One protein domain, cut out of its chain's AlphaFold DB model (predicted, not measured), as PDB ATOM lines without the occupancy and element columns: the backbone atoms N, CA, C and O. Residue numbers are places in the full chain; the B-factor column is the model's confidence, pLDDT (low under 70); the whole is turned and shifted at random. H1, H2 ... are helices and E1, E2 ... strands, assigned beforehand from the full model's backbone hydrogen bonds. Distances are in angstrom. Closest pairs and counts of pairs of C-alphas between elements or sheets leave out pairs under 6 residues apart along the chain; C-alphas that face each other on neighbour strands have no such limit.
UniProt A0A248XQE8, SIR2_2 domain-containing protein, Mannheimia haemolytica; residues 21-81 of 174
ATOM      1  N   LYS A  21     134.507 195.898 174.238       93.88
ATOM      2  CA  LYS A  21     135.475 194.807 174.137       93.88
ATOM      3  C   LYS A  21     136.290 195.006 172.866       93.88
ATOM      4  O   LYS A  21     135.723 195.059 171.779       93.88
ATOM      5  N   ILE A  22     137.606 195.121 173.012       94.00
ATOM      6  CA  ILE A  22     138.531 195.273 171.888       94.00
ATOM      7  C   ILE A  22     139.323 193.979 171.742       94.00
ATOM      8  O   ILE A  22     139.988 193.534 172.679       94.00
ATOM      9  N   PHE A  23     139.272 193.393 170.550       93.31
ATOM     10  CA  PHE A  23     140.052 192.214 170.206       93.31
ATOM     11  C   PHE A  23     141.087 192.574 169.143       93.31
ATOM     12  O   PHE A  23     140.746 193.144 168.111       93.31
ATOM     13  N   LYS A  24     142.355 192.245 169.406       91.62
ATOM     14  CA  LYS A  24     143.487 192.504 168.510       91.62
ATOM     15  C   LYS A  24     144.124 191.167 168.096       91.62
ATOM     16  O   LYS A  24     145.175 190.805 168.618       91.62
ATOM     17  N   PRO A  25     143.488 190.402 167.190       88.94
ATOM     18  CA  PRO A  25     143.969 189.080 166.771       88.94
ATOM     19  C   PRO A  25     145.355 189.118 166.105       88.94
ATOM     20  O   PRO A  25     146.067 188.125 166.135       88.94
ATOM     21  N   HIS A  26     145.755 190.268 165.548       87.38
ATOM     22  CA  HIS A  26     147.090 190.491 164.970       87.38
ATOM     23  C   HIS A  26     148.058 191.203 165.913       87.38
ATOM     24  O   HIS A  26     149.138 191.609 165.493       87.38
ATOM     25  N   GLY A  27     147.688 191.366 167.180       89.31
ATOM     26  CA  GLY A  27     148.525 192.043 168.153       89.31
ATOM     27  C   GLY A  27     148.516 193.559 168.040       89.31
ATOM     28  O   GLY A  27     147.577 194.173 167.527       89.31
ATOM     29  N   SER A  28     149.568 194.164 168.581       89.25
ATOM     30  CA  SER A  28     149.700 195.607 168.689       89.25
ATOM     31  C   SER A  28     151.158 196.033 168.804       89.25
ATOM     32  O   SER A  28     151.987 195.302 169.338       89.25
ATOM     33  N   LEU A  29     151.460 197.250 168.355       87.62
ATOM     34  CA  LEU A  29     152.798 197.838 168.496       87.62
ATOM     35  C   LEU A  29     153.144 198.208 169.946       87.62
ATOM     36  O   LEU A  29     154.312 198.367 170.269       87.62
ATOM     37  N   ASP A  30     152.139 198.346 170.808       88.38
ATOM     38  CA  ASP A  30     152.277 198.678 172.230       88.38
ATOM     39  C   ASP A  30     152.212 197.443 173.148       88.38
ATOM     40  O   ASP A  30     152.115 197.587 174.369       88.38
ATOM     41  N   TRP A  31     152.235 196.233 172.578       89.88
ATOM     42  CA  TRP A  31     152.245 194.970 173.319       89.88
ATOM     43  C   TRP A  31     153.648 194.366 173.357       89.88
ATOM     44  O   TRP A  31     154.317 194.329 172.335       89.88
ATOM     45  N   PHE A  32     154.084 193.862 174.508       87.12
ATOM     46  CA  PHE A  32     155.417 193.272 174.731       87.12
ATOM     47  C   PHE A  32     155.331 192.233 175.854       87.12
ATOM     48  O   PHE A  32     154.325 192.143 176.565       87.12
ATOM     49  N   MET A  33     156.385 191.434 176.001       85.94
ATOM     50  CA  MET A  33     156.492 190.418 177.046       85.94
ATOM     51  C   MET A  33     157.227 190.979 178.263       85.94
ATOM     52  O   MET A  33     158.400 191.327 178.179       85.94
ATOM     53  N   ALA A  34     156.564 191.011 179.415       83.62
ATOM     54  CA  ALA A  34     157.201 191.253 180.703       83.62
ATOM     55  C   ALA A  34     157.420 189.905 181.405       83.62
ATOM     56  O   ALA A  34     156.534 189.389 182.091       83.62
ATOM     57  N   GLY A  35     158.592 189.301 181.182       83.56
ATOM     58  CA  GLY A  35     158.796 187.881 181.483       83.56
ATOM     59  C   GLY A  35     157.919 187.028 180.563       83.56
ATOM     60  O   GLY A  35     157.947 187.224 179.353       83.56
ATOM     61  N   ASP A  36     157.093 186.151 181.132       83.62
ATOM     62  CA  ASP A  36     156.153 185.303 180.378       83.62
ATOM     63  C   ASP A  36     154.733 185.895 180.283       83.62
ATOM     64  O   ASP A  36     153.794 185.219 179.863       83.62
ATOM     65  N   VAL A  37     154.550 187.161 180.678       84.62
ATOM     66  CA  VAL A  37     153.238 187.819 180.706       84.62
ATOM     67  C   VAL A  37     153.149 188.895 179.618       84.62
ATOM     68  O   VAL A  37     153.943 189.840 179.641       84.62
ATOM     69  N   PRO A  38     152.170 188.821 178.696       85.69
ATOM     70  CA  PRO A  38     151.935 189.882 177.725       85.69
ATOM     71  C   PRO A  38     151.345 191.121 178.416       85.69
ATOM     72  O   PRO A  38     150.372 191.027 179.168       85.69
ATOM     73  N   MET A  39     151.917 192.296 178.151       83.62
ATOM     74  CA  MET A  39     151.486 193.577 178.722       83.62
ATOM     75  C   MET A  39     151.327 194.658 177.649       83.62
ATOM     76  O   MET A  39     151.875 194.552 176.557       83.62
ATOM     77  N   THR A  40     150.569 195.712 177.972       85.94
ATOM     78  CA  THR A  40     150.451 196.940 177.165       85.94
ATOM     79  C   THR A  40     151.232 198.080 177.825       85.94
ATOM     80  O   THR A  40     151.155 198.251 179.040       85.94
ATOM     81  N   SER A  41     151.977 198.866 177.046       78.88
ATOM     82  CA  SER A  41     152.850 199.941 177.535       78.88
ATOM     83  C   SER A  41     152.844 201.069 176.533       78.88
ATOM     84  O   SER A  41     153.152 200.893 175.359       78.88
ATOM     85  N   CYS A  42     152.551 202.257 177.042       70.00
ATOM     86  CA  CYS A  42     152.717 203.516 176.333       70.00
ATOM     87  C   CYS A  42     154.178 203.998 176.305       70.00
ATOM     88  O   CYS A  42     154.493 204.973 175.628       70.00
ATOM     89  N   ILE A  43     155.068 203.341 177.054       62.38
ATOM     90  CA  ILE A  43     156.479 203.693 177.163       62.38
ATOM     91  C   ILE A  43     157.227 202.884 176.107       62.38
ATOM     92  O   ILE A  43     157.283 201.656 176.202       62.38
ATOM     93  N   GLY A  44     157.781 203.580 175.111       54.19
ATOM     94  CA  GLY A  44     158.541 203.025 173.987       54.19
ATOM     95  C   GLY A  44     159.874 202.406 174.402       54.19
ATOM     96  O   GLY A  44     160.936 202.882 174.005       54.19
ATOM     97  N   LYS A  45     159.839 201.362 175.232       56.72
ATOM     98  CA  LYS A  45     160.997 200.493 175.420       56.72
ATOM     99  C   LYS A  45     161.325 199.796 174.101       56.72
ATOM    100  O   LYS A  45     160.438 199.462 173.324       56.72
ATOM    101  N   VAL A  46     162.616 199.551 173.893       61.84
ATOM    102  CA  VAL A  46     163.208 198.863 172.732       61.84
ATOM    103  C   VAL A  46     162.977 197.343 172.818       61.84
ATOM    104  O   VAL A  46     163.893 196.550 172.625       61.84
ATOM    105  N   GLU A  47     161.777 196.918 173.202       71.06
ATOM    106  CA  GLU A  47     161.393 195.504 173.235       71.06
ATOM    107  C   GLU A  47     160.634 195.158 171.946       71.06
ATOM    108  O   GLU A  47     159.994 196.022 171.342       71.06
ATOM    109  N   GLU A  48     160.752 193.911 171.472       81.75
ATOM    110  CA  GLU A  48     160.082 193.488 170.237       81.75
ATOM    111  C   GLU A  48     158.557 193.513 170.444       81.75
ATOM    112  O   GLU A  48     158.058 192.852 171.362       81.75
ATOM    113  N   PRO A  49     157.797 194.246 169.609       87.19
ATOM    114  CA  PRO A  49     156.354 194.305 169.750       87.19
ATOM    115  C   PRO A  49     155.704 192.956 169.427       87.19
ATOM    116  O   PRO A  49     156.058 192.272 168.463       87.19
ATOM    117  N   LEU A  50     154.670 192.612 170.190       87.94
ATOM    118  CA  LEU A  50     153.797 191.473 169.942       87.94
ATOM    119  C   LEU A  50     152.796 191.836 168.846       87.94
ATOM    120  O   LEU A  50     151.644 192.186 169.109       87.94
ATOM    121  N   ILE A  51     153.253 191.735 167.601       87.44
ATOM    122  CA  ILE A  51     152.462 191.964 166.393       87.44
ATOM    123  C   ILE A  51     152.672 190.834 165.380       87.44
ATOM    124  O   ILE A  51     153.772 190.305 165.210       87.44
ATOM    125  N   ILE A  52     151.603 190.480 164.674       82.31
ATOM    126  CA  ILE A  52     151.636 189.570 163.534       82.31
ATOM    127  C   ILE A  52     151.628 190.416 162.266       82.31
ATOM    128  O   ILE A  52     150.616 191.019 161.906       82.31
ATOM    129  N   THR A  53     152.760 190.461 161.571       78.81
ATOM    130  CA  THR A  53     152.851 191.139 160.280       78.81
ATOM    131  C   THR A  53     152.320 190.249 159.147       78.81
ATOM    132  O   THR A  53     152.398 189.016 159.227       78.81
ATOM    133  N   PRO A  54     151.781 190.838 158.063       70.44
ATOM    134  CA  PRO A  54     151.457 190.088 156.854       70.44
ATOM    135  C   PRO A  54     152.707 189.392 156.290       70.44
ATOM    136  O   PRO A  54     153.759 190.016 156.170       70.44
ATOM    137  N   GLY A  55     152.604 188.112 155.919       67.06
ATOM    138  CA  GLY A  55     153.699 187.370 155.283       67.06
ATOM    139  C   GLY A  55     153.811 185.911 155.726       67.06
ATOM    140  O   GLY A  55     153.049 185.423 156.554       67.06
ATOM    141  N   VAL A  56     154.797 185.201 155.173       54.56
ATOM    142  CA  VAL A  56     154.983 183.742 155.334       54.56
ATOM    143  C   VAL A  56     155.185 183.303 156.796       54.56
ATOM    144  O   VAL A  56     154.840 182.182 157.162       54.56
ATOM    145  N   GLY A  57     155.687 184.196 157.658       59.44
ATOM    146  CA  GLY A  57     155.863 183.958 159.098       59.44
ATOM    147  C   GLY A  57     154.577 184.026 159.940       59.44
ATOM    148  O   GLY A  57     154.603 183.616 161.103       59.44
ATOM    149  N   LYS A  58     153.454 184.488 159.359       59.12
ATOM    150  CA  LYS A  58     152.137 184.646 160.015       59.12
ATOM    151  C   LYS A  58     151.668 183.356 160.691       59.12
ATOM    152  O   LYS A  58     151.167 183.383 161.813       59.12
ATOM    153  N   TYR A  59     151.903 182.220 160.035       52.50
ATOM    154  CA  TYR A  59     151.397 180.918 160.464       52.50
ATOM    155  C   TYR A  59     152.054 180.368 161.726       52.50
ATOM    156  O   TYR A  59     151.416 179.600 162.427       52.50
ATOM    157  N   LYS A  60     153.306 180.724 162.039       57.06
ATOM    158  CA  LYS A  60     153.969 180.208 163.252       57.06
ATOM    159  C   LYS A  60     153.708 181.082 164.478       57.06
ATOM    160  O   LYS A  60     153.564 180.544 165.568       57.06
ATOM    161  N   LYS A  61     153.614 182.407 164.308       59.41
ATOM    162  CA  LYS A  61     153.403 183.348 165.425       59.41
ATOM    163  C   LYS A  61     151.933 183.440 165.871       59.41
ATOM    164  O   LYS A  61     151.687 183.663 167.048       59.41
ATOM    165  N   GLY A  62     150.958 183.214 164.983       59.19
ATOM    166  CA  GLY A  62     149.529 183.402 165.290       59.19
ATOM    167  C   GLY A  62     148.850 182.364 166.189       59.19
ATOM    168  O   GLY A  62     147.706 182.579 166.579       59.19
ATOM    169  N   TYR A  63     149.526 181.262 166.523       60.78
ATOM    170  CA  TYR A  63     149.010 180.238 167.446       60.78
ATOM    171  C   TYR A  63     149.575 180.365 168.868       60.78
ATOM    172  O   TYR A  63     149.274 179.530 169.714       60.78
ATOM    173  N   GLY A  64     150.413 181.374 169.125       69.19
ATOM    174  CA  GLY A  64     150.944 181.659 170.455       69.19
ATOM    175  C   GLY A  64     150.130 182.723 171.186       69.19
ATOM    176  O   GLY A  64     149.534 183.606 170.562       69.19
ATOM    177  N   GLN A  65     150.163 182.675 172.518       73.50
ATOM    178  CA  GLN A  65     149.656 183.767 173.345       73.50
ATOM    179  C   GLN A  65     150.431 185.062 173.050       73.50
ATOM    180  O   GLN A  65     151.648 185.005 172.858       73.50
ATOM    181  N   PRO A  66     149.761 186.231 173.017       84.25
ATOM    182  CA  PRO A  66     148.352 186.479 173.364       84.25
ATOM    183  C   PRO A  66     147.350 186.392 172.189       84.25
ATOM    184  O   PRO A  66     146.166 186.689 172.364       84.25
ATOM    185  N   PHE A  67     147.799 186.071 170.976       87.81
ATOM    186  CA  PHE A  67     147.007 186.257 169.752       87.81
ATOM    187  C   PHE A  67     145.830 185.283 169.636       87.81
ATOM    188  O   PHE A  67     144.735 185.675 169.223       87.81
ATOM    189  N   ASP A  68     146.049 184.032 170.037       87.00
ATOM    190  CA  ASP A  68     145.061 182.953 170.056       87.00
ATOM    191  C   ASP A  68     143.805 183.334 170.856       87.00
ATOM    192  O   ASP A  68     142.699 183.307 170.314       87.00
ATOM    193  N   ALA A  69     143.980 183.811 172.089       89.25
ATOM    194  CA  ALA A  69     142.900 184.193 172.988       89.25
ATOM    195  C   ALA A  69     142.108 185.401 172.462       89.25
ATOM    196  O   ALA A  69     140.885 185.467 172.606       89.25
ATOM    197  N   HIS A  70     142.787 186.371 171.840       91.81
ATOM    198  CA  HIS A  70     142.111 187.501 171.200       91.81
ATOM    199  C   HIS A  70     141.313 187.072 169.969       91.81
ATOM    200  O   HIS A  70     140.212 187.581 169.761       91.81
ATOM    201  N   ARG A  71     141.842 186.140 169.174       90.38
ATOM    202  CA  ARG A  71     141.153 185.590 168.004       90.38
ATOM    203  C   ARG A  71     139.922 184.783 168.405       90.38
ATOM    204  O   ARG A  71     138.860 185.004 167.839       90.38
ATOM    205  N   GLU A  72     140.040 183.890 169.382       91.56
ATOM    206  CA  GLU A  72     138.923 183.056 169.845       91.56
ATOM    207  C   GLU A  72     137.768 183.907 170.373       91.56
ATOM    208  O   GLU A  72     136.640 183.777 169.902       91.56
ATOM    209  N   LYS A  73     138.055 184.881 171.244       94.25
ATOM    210  CA  LYS A  73     137.023 185.799 171.749       94.25
ATOM    211  C   LYS A  73     136.420 186.687 170.659       94.25
ATOM    212  O   LYS A  73     135.239 187.026 170.732       94.25
ATOM    213  N   ALA A  74     137.206 187.077 169.653       94.19
ATOM    214  CA  ALA A  74     136.683 187.799 168.496       94.19
ATOM    215  C   ALA A  74     135.713 186.925 167.688       94.19
ATOM    216  O   ALA A  74     134.641 187.399 167.316       94.19
ATOM    217  N   ASN A  75     136.059 185.656 167.460       93.94
ATOM    218  CA  ASN A  75     135.206 184.703 166.753       93.94
ATOM    219  C   ASN A  75     133.886 184.472 167.503       93.94
ATOM    220  O   ASN A  75     132.825 184.587 166.898       93.94
ATOM    221  N   GLU A  76     133.921 184.278 168.824       95.38
ATOM    222  CA  GLU A  76     132.708 184.165 169.650       95.38
ATOM    223  C   GLU A  76     131.806 185.409 169.548       95.38
ATOM    224  O   GLU A  76     130.575 185.312 169.457       95.38
ATOM    225  N   ALA A  77     132.407 186.602 169.542       96.06
ATOM    226  CA  ALA A  77     131.674 187.855 169.383       96.06
ATOM    227  C   ALA A  77     131.035 187.976 167.987       96.06
ATOM    228  O   ALA A  77     129.902 188.439 167.872       96.06
ATOM    229  N   ILE A  78     131.728 187.530 166.935       95.75
ATOM    230  CA  ILE A  78     131.195 187.477 165.566       95.75
ATOM    231  C   ILE A  78     130.021 186.495 165.487       95.75
ATOM    232  O   ILE A  78     128.949 186.843 164.983       95.75
ATOM    233  N   ASP A  79     130.192 185.289 166.025       95.00
ATOM    234  CA  ASP A  79     129.195 184.221 165.955       95.00
ATOM    235  C   ASP A  79     127.897 184.601 166.685       95.00
ATOM    236  O   ASP A  79     126.800 184.262 166.229       95.00
ATOM    237  N   SER A  80     128.000 185.373 167.769       95.81
ATOM    238  CA  SER A  80     126.859 185.860 168.557       95.81
ATOM    239  C   SER A  80     126.262 187.192 168.076       95.81
ATOM    240  O   SER A  80     125.188 187.577 168.543       95.81
ATOM    241  N   ALA A  81     126.889 187.885 167.120       96.81
ATOM    242  CA  ALA A  81     126.443 189.205 166.677       96.81
ATOM    243  C   ALA A  81     125.051 189.181 166.013       96.81
ATOM    244  O   ALA A  81     124.749 188.335 165.163       96.81
TER     245      ALA A  81
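Overview. This is residues 21 to 81 of the 174 residues of the protein "SIR2_2 domain-containing protein" of Mannheimia haemolytica (UniProt A0A248XQE8). A small two-stranded hairpin, E1 and E2, and a longer helix, H2, lie towards opposite ends of a body made largely of loops. A long loop, residues 41 to 57, leads from the hairpin to the short helix H1, off to one side, and a tight link joins H1 to H2. The 61 printed residues have two named strands and two named helices, in the order E1, E2, H1, H2; the two-stranded sheet is antiparallel, and the class is mixed, helices and strands, with under half of the residues in named elements. The whole is only just compact, close to loose, with a radius of gyration of the C-alphas of 12.4 A and spans of 38 by 28 by 19 A.

Arrangement. E1, residues 31 to 34, and E2, residues 37 to 40, form a hairpin, antiparallel at 139 degrees between their directions. The C-alphas of Met 33 and Pro 38 face each other at 4.6 A. N 34 and O 37, 2.9 A apart, and N 39 and O 32, 2.9 A apart, are within hydrogen-bond range. H1, residues 58 to 61, is apart from E1. H2, residues 67 to 80, is apart from E1 and E2, and only just apart from H1, the closest C-alphas being 8.3 A apart. In H2 every O i to N i+4 pair is within hydrogen-bond range; H1 is too short for such a pair.

Along the chain. E1 begins at C-alpha 31, (152.245, 194.970, 173.319), and measures 9.6 A; E2 measures 10.2 A. H1 measures 5.7 A. H2 measures 20.2 A and ends at C-alpha 80, (126.859, 185.860, 168.557).

Size, cuts and confidence. The C-alphas farthest apart, those of Val 46 and Ser 80, are 38.8 A apart. The printed part has no cut; the link E2 to H1 is long. Residues 43 to 46 and 55 to 64 have pLDDT under 70.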